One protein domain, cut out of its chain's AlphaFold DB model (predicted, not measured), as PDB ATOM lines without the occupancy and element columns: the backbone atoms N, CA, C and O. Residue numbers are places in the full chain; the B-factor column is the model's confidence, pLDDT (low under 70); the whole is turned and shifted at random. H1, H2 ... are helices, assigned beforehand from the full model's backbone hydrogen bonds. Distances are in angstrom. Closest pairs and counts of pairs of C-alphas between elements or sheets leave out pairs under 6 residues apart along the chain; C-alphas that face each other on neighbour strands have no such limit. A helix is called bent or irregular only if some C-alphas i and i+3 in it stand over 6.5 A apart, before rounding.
ATOM      1  N   ILE A 549     225.829 171.257 183.280       74.44
ATOM      2  CA  ILE A 549     226.559 170.366 182.361       74.44
ATOM      3  C   ILE A 549     228.058 170.681 182.378       74.44
ATOM      4  O   ILE A 549     228.868 169.767 182.503       74.44
ATOM      5  N   PHE A 550     228.429 171.961 182.288       80.69
ATOM      6  CA  PHE A 550     229.829 172.382 182.294       80.69
ATOM      7  C   PHE A 550     230.542 172.005 183.596       80.69
ATOM      8  O   PHE A 550     231.633 171.445 183.554       80.69
ATOM      9  N   THR A 551     229.914 172.259 184.744       78.12
ATOM     10  CA  THR A 551     230.496 171.985 186.067       78.12
ATOM     11  C   THR A 551     230.668 170.486 186.286       78.12
ATOM     12  O   THR A 551     231.756 170.045 186.649       78.12
ATOM     13  N   ARG A 552     229.651 169.676 185.956       79.12
ATOM     14  CA  ARG A 552     229.757 168.207 186.009       79.12
ATOM     15  C   ARG A 552     230.857 167.674 185.095       79.12
ATOM     16  O   ARG A 552     231.568 166.753 185.483       79.12
ATOM     17  N   LEU A 553     231.023 168.266 183.909       83.38
ATOM     18  CA  LEU A 553     232.117 167.920 183.005       83.38
ATOM     19  C   LEU A 553     233.484 168.191 183.641       83.38
ATOM     20  O   LEU A 553     234.357 167.328 183.580       83.38
ATOM     21  N   GLN A 554     233.667 169.366 184.253       85.56
ATOM     22  CA  GLN A 554     234.930 169.696 184.913       85.56
ATOM     23  C   GLN A 554     235.212 168.720 186.059       85.56
ATOM     24  O   GLN A 554     236.291 168.138 186.096       85.56
ATOM     25  N   LEU A 555     234.246 168.458 186.937       79.69
ATOM     26  CA  LEU A 555     234.445 167.553 188.074       79.69
ATOM     27  C   LEU A 555     234.763 166.115 187.636       79.69
ATOM     28  O   LEU A 555     235.681 165.498 188.167       79.69
ATOM     29  N   ARG A 556     234.058 165.596 186.621       82.06
ATOM     30  CA  ARG A 556     234.231 164.211 186.157       82.06
ATOM     31  C   ARG A 556     235.564 163.975 185.440       82.06
ATOM     32  O   ARG A 556     236.171 162.924 185.608       82.06
ATOM     33  N   GLU A 557     235.998 164.919 184.604       83.31
ATOM     34  CA  GLU A 557     237.092 164.695 183.644       83.31
ATOM     35  C   GLU A 557     238.408 165.406 184.003       83.31
ATOM     36  O   GLU A 557     239.411 165.236 183.305       83.31
ATOM     37  N   THR A 558     238.453 166.206 185.075       79.50
ATOM     38  CA  THR A 558     239.701 166.884 185.482       79.50
ATOM     39  C   THR A 558     240.746 165.893 185.989       79.50
ATOM     40  O   THR A 558     241.917 166.016 185.632       79.50
ATOM     41  N   PHE A 567     233.550 162.435 176.577       87.50
ATOM     42  CA  PHE A 567     232.537 163.491 176.567       87.50
ATOM     43  C   PHE A 567     231.185 162.950 176.103       87.50
ATOM     44  O   PHE A 567     231.101 162.291 175.054       87.50
ATOM     45  N   THR A 568     230.132 163.282 176.845       85.19
ATOM     46  CA  THR A 568     228.741 162.998 176.475       85.19
ATOM     47  C   THR A 568     228.305 163.882 175.305       85.19
ATOM     48  O   THR A 568     228.984 164.843 174.929       85.19
ATOM     49  N   LEU A 569     227.174 163.559 174.672       79.56
ATOM     50  CA  LEU A 569     226.666 164.377 173.571       79.56
ATOM     51  C   LEU A 569     226.291 165.792 174.035       79.56
ATOM     52  O   LEU A 569     226.623 166.751 173.347       79.56
ATOM     53  N   GLU A 570     225.653 165.929 175.196       74.44
ATOM     54  CA  GLU A 570     225.254 167.229 175.751       74.44
ATOM     55  C   GLU A 570     226.466 168.127 176.029       74.44
ATOM     56  O   GLU A 570     226.462 169.309 175.695       74.44
ATOM     57  N   GLU A 571     227.551 167.548 176.544       84.25
ATOM     58  CA  GLU A 571     228.817 168.252 176.772       84.25
ATOM     59  C   GLU A 571     229.473 168.685 175.460       84.25
ATOM     60  O   GLU A 571     229.947 169.820 175.340       84.25
ATOM     61  N   LYS A 572     229.478 167.804 174.449       84.62
ATOM     62  CA  LYS A 572     229.988 168.140 173.113       84.62
ATOM     63  C   LYS A 572     229.147 169.234 172.460       84.62
ATOM     64  O   LYS A 572     229.718 170.108 171.822       84.62
ATOM     65  N   LEU A 573     227.827 169.214 172.630       74.88
ATOM     66  CA  LEU A 573     226.904 170.228 172.116       74.88
ATOM     67  C   LEU A 573     227.108 171.586 172.787       74.88
ATOM     68  O   LEU A 573     227.226 172.600 172.098       74.88
ATOM     69  N   LEU A 574     227.220 171.607 174.116       79.88
ATOM     70  CA  LEU A 574     227.538 172.819 174.866       79.88
ATOM     71  C   LEU A 574     228.877 173.401 174.402       79.88
ATOM     72  O   LEU A 574     228.966 174.575 174.044       79.88
ATOM     73  N   SER A 575     229.899 172.555 174.314       84.62
ATOM     74  CA  SER A 575     231.233 172.937 173.849       84.62
ATOM     75  C   SER A 575     231.228 173.415 172.396       84.62
ATOM     76  O   SER A 575     231.901 174.386 172.055       84.62
ATOM     77  N   LEU A 576     230.420 172.791 171.537       78.88
ATOM     78  CA  LEU A 576     230.227 173.209 170.154       78.88
ATOM     79  C   LEU A 576     229.595 174.600 170.073       78.88
ATOM     80  O   LEU A 576     230.051 175.421 169.279       78.88
ATOM     81  N   SER A 577     228.594 174.887 170.908       74.25
ATOM     82  CA  SER A 577     227.963 176.209 170.962       74.25
ATOM     83  C   SER A 577     228.971 177.303 171.346       74.25
ATOM     84  O   SER A 577     229.014 178.355 170.705       74.25
ATOM     85  N   LEU A 578     229.862 177.022 172.307       76.94
ATOM     86  CA  LEU A 578     230.952 177.919 172.703       76.94
ATOM     87  C   LEU A 578     231.971 178.092 171.568       76.94
ATOM     88  O   LEU A 578     232.311 179.217 171.198       76.94
ATOM     89  N   TYR A 579     232.408 176.985 170.963       79.81
ATOM     90  CA  TYR A 579     233.354 176.984 169.847       79.81
ATOM     91  C   TYR A 579     232.849 177.793 168.651       79.81
ATOM     92  O   TYR A 579     233.618 178.527 168.028       79.81
ATOM     93  N   LYS A 580     231.558 177.685 168.329       73.12
ATOM     94  CA  LYS A 580     230.974 178.381 167.182       73.12
ATOM     95  C   LYS A 580     230.667 179.853 167.440       73.12
ATOM     96  O   LYS A 580     230.679 180.617 166.481       73.12
ATOM     97  N   ARG A 581     230.450 180.266 168.692       69.62
ATOM     98  CA  ARG A 581     230.365 181.692 169.059       69.62
ATOM     99  C   ARG A 581     231.724 182.385 168.979       69.62
ATOM    100  O   ARG A 581     231.801 183.522 168.534       69.62
ATOM    101  N   GLY A 582     232.797 181.693 169.361       73.00
ATOM    102  CA  GLY A 582     234.144 182.242 169.270       73.00
ATOM    103  C   GLY A 582     235.213 181.163 169.317       73.00
ATOM    104  O   GLY A 582     235.617 180.736 170.394       73.00
ATOM    105  N   ALA A 583     235.745 180.770 168.157       78.81
ATOM    106  CA  ALA A 583     236.777 179.733 168.080       78.81
ATOM    107  C   ALA A 583     238.070 180.129 168.821       78.81
ATOM    108  O   ALA A 583     238.707 179.287 169.449       78.81
ATOM    109  N   LYS A 584     238.446 181.419 168.787       78.38
ATOM    110  CA  LYS A 584     239.603 181.947 169.532       78.38
ATOM    111  C   LYS A 584     239.378 181.875 171.044       78.38
ATOM    112  O   LYS A 584     240.248 181.389 171.768       78.38
ATOM    113  N   SER A 585     238.200 182.296 171.498       79.44
ATOM    114  CA  SER A 585     237.805 182.229 172.905       79.44
ATOM    115  C   SER A 585     237.756 180.781 173.378       79.44
ATOM    116  O   SER A 585     238.343 180.456 174.400       79.44
ATOM    117  N   TYR A 586     237.176 179.878 172.586       85.69
ATOM    118  CA  TYR A 586     237.147 178.452 172.889       85.69
ATOM    119  C   TYR A 586     238.541 177.835 172.984       85.69
ATOM    120  O   TYR A 586     238.802 177.101 173.923       85.69
ATOM    121  N   ASN A 587     239.457 178.162 172.067       83.81
ATOM    122  CA  ASN A 587     240.841 177.678 172.142       83.81
ATOM    123  C   ASN A 587     241.572 178.177 173.398       83.81
ATOM    124  O   ASN A 587     242.504 177.530 173.866       83.81
ATOM    125  N   THR A 588     241.179 179.341 173.915       85.00
ATOM    126  CA  THR A 588     241.710 179.882 175.171       85.00
ATOM    127  C   THR A 588     241.086 179.148 176.354       85.00
ATOM    128  O   THR A 588     241.805 178.603 177.184       85.00
ATOM    129  N   LEU A 589     239.758 179.014 176.368       85.25
ATOM    130  CA  LEU A 589     239.020 178.267 177.385       85.25
ATOM    131  C   LEU A 589     239.437 176.796 177.445       85.25
ATOM    132  O   LEU A 589     239.528 176.256 178.531       85.25
ATOM    133  N   SER A 590     239.761 176.150 176.324       86.56
ATOM    134  CA  SER A 590     240.195 174.746 176.298       86.56
ATOM    135  C   SER A 590     241.585 174.521 176.891       86.56
ATOM    136  O   SER A 590     241.976 173.376 177.091       86.56
ATOM    137  N   LYS A 591     242.361 175.591 177.107       84.56
ATOM    138  CA  LYS A 591     243.620 175.524 177.863       84.56
ATOM    139  C   LYS A 591     243.377 175.608 179.369       84.56
ATOM    140  O   LYS A 591     244.176 175.075 180.122       84.56
ATOM    141  N   LEU A 592     242.299 176.280 179.776       84.50
ATOM    142  CA  LEU A 592     241.941 176.506 181.178       84.50
ATOM    143  C   LEU A 592     240.996 175.425 181.719       84.50
ATOM    144  O   LEU A 592     241.075 175.054 182.881       84.50
ATOM    145  N   PHE A 593     240.109 174.914 180.869       87.25
ATOM    146  CA  PHE A 593     239.043 173.989 181.222       87.25
ATOM    147  C   PHE A 593     239.134 172.697 180.419       87.25
ATOM    148  O   PHE A 593     239.546 172.674 179.254       87.25
ATOM    149  N   THR A 594     238.658 171.613 181.023       88.31
ATOM    150  CA  THR A 594     238.502 170.313 180.382       88.31
ATOM    151  C   THR A 594     237.375 170.378 179.354       88.31
ATOM    152  O   THR A 594     236.198 170.248 179.682       88.31
ATOM    153  N   LEU A 595     237.748 170.606 178.093       89.38
ATOM    154  CA  LEU A 595     236.830 170.754 176.965       89.38
ATOM    155  C   LEU A 595     237.209 169.827 175.794       89.38
ATOM    156  O   LEU A 595     238.390 169.518 175.608       89.38
ATOM    157  N   PRO A 596     236.237 169.394 174.966       89.56
ATOM    158  CA  PRO A 596     236.502 168.620 173.757       89.56
ATOM    159  C   PRO A 596     237.475 169.326 172.812       89.56
ATOM    160  O   PRO A 596     237.397 170.537 172.590       89.56
ATOM    161  N   CYS A 597     238.359 168.566 172.169       86.56
ATOM    162  CA  CYS A 597     239.234 169.147 171.160       86.56
ATOM    163  C   CYS A 597     238.436 169.540 169.904       86.56
ATOM    164  O   CYS A 597     237.377 168.982 169.598       86.56
ATOM    165  N   ARG A 598     238.983 170.475 169.118       84.69
ATOM    166  CA  ARG A 598     238.365 170.932 167.863       84.69
ATOM    167  C   ARG A 598     238.011 169.773 166.927       84.69
ATOM    168  O   ARG A 598     236.953 169.810 166.312       84.69
ATOM    169  N   LYS A 599     238.860 168.742 166.840       82.50
ATOM    170  CA  LYS A 599     238.619 167.573 165.978       82.50
ATOM    171  C   LYS A 599     237.370 166.800 166.414       82.50
ATOM    172  O   LYS A 599     236.548 166.481 165.569       82.50
ATOM    173  N   THR A 600     237.157 166.600 167.716       83.81
ATOM    174  CA  THR A 600     235.932 165.976 168.244       83.81
ATOM    175  C   THR A 600     234.678 166.766 167.865       83.81
ATOM    176  O   THR A 600     233.685 166.174 167.447       83.81
ATOM    177  N   LEU A 601     234.725 168.097 167.970       82.75
ATOM    178  CA  LEU A 601     233.606 168.966 167.587       82.75
ATOM    179  C   LEU A 601     233.364 168.965 166.071       82.75
ATOM    180  O   LEU A 601     232.219 168.919 165.626       82.75
TER     181      LEU A 601
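What this domain is: This is residues 549 to 558 and 567 to 601 of the 1216 residues of the protein "THAP-type domain-containing protein" of Aphis craccivora (UniProt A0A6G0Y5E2). One helix, H2, forms the base, and the other three meet it at different places: H1 packs steeply tilted on residues 570 to 574, H3 folds back from its last end to make a corner, and the short H4 comes back to its middle at residues 572 to 576. H1 and H3 stand apart from each other. The printed part has 45 residues with four named helices, H1, H2, H3 and H4 in that order, and no named strand; the class is all helix. It is compact, with a radius of gyration of the C-alphas of 9.5 A, and its C-alphas span 25 by 20 by 16 A.

Where its parts are: H1 runs from Ile 549, whose C-alpha is at (226.559, 170.366, 182.361), to Glu 557, 12.0 A from first to last C-alpha. H2, the longest helix with 13 residues, runs from Leu 569, with its C-alpha at (226.666, 164.377, 173.571), to Arg 581, over 18.3 A. H3 holds residues 583 to 592 and measures 14.4 A. H4, residues 598 to 601, is 5.2 A long and ends at C-alpha 601, at (233.606, 168.966, 167.587). None of these helices is bent.

How they stand to each other: H2 is the hub, the helix that touches most other helices. H1 touches residues 570 to 574 of H2, and the closest C-alphas, those of Ile 549 and Glu 571, are 6.4 A apart. The two stand at a steep tilt of 66 degrees and run opposite ways. H2 and H3 touch only at the corner by their link, H2 with residues 578 to 579 alone; their closest C-alphas, those of Tyr 579 and Tyr 586, are 5.1 A apart. They too run opposite ways, at a steep tilt of 54 degrees. H4 touches residues 572 to 576 of H2, with the C-alphas of Leu 576 and Leu 601 closest at 6.0 A. H1 is apart from both H3 and H4. H3 and H4 are only just apart, their closest C-alphas 8.4 A from each other. In H1 and H2 every O i to N i+4 pair is within hydrogen-bond range, in H3 4 of 6 are, and H4 is too short for such a pair.

The domain as a whole: The outline is rounded, and the two C-alphas farthest apart, those of Arg 556 and Lys 584, are 24.9 A from each other. Residues 559 to 566 are cut out and not printed, and C-alphas 558 and 567 are 11.9 A apart across the cut, which lies in the link from H1 to H2. The links from H2 to H3 and from H3 to H4 are tight, with 1 and 5 residues. The mean pLDDT of the printed part is 81.6, and one residue, Arg 581, is under 70.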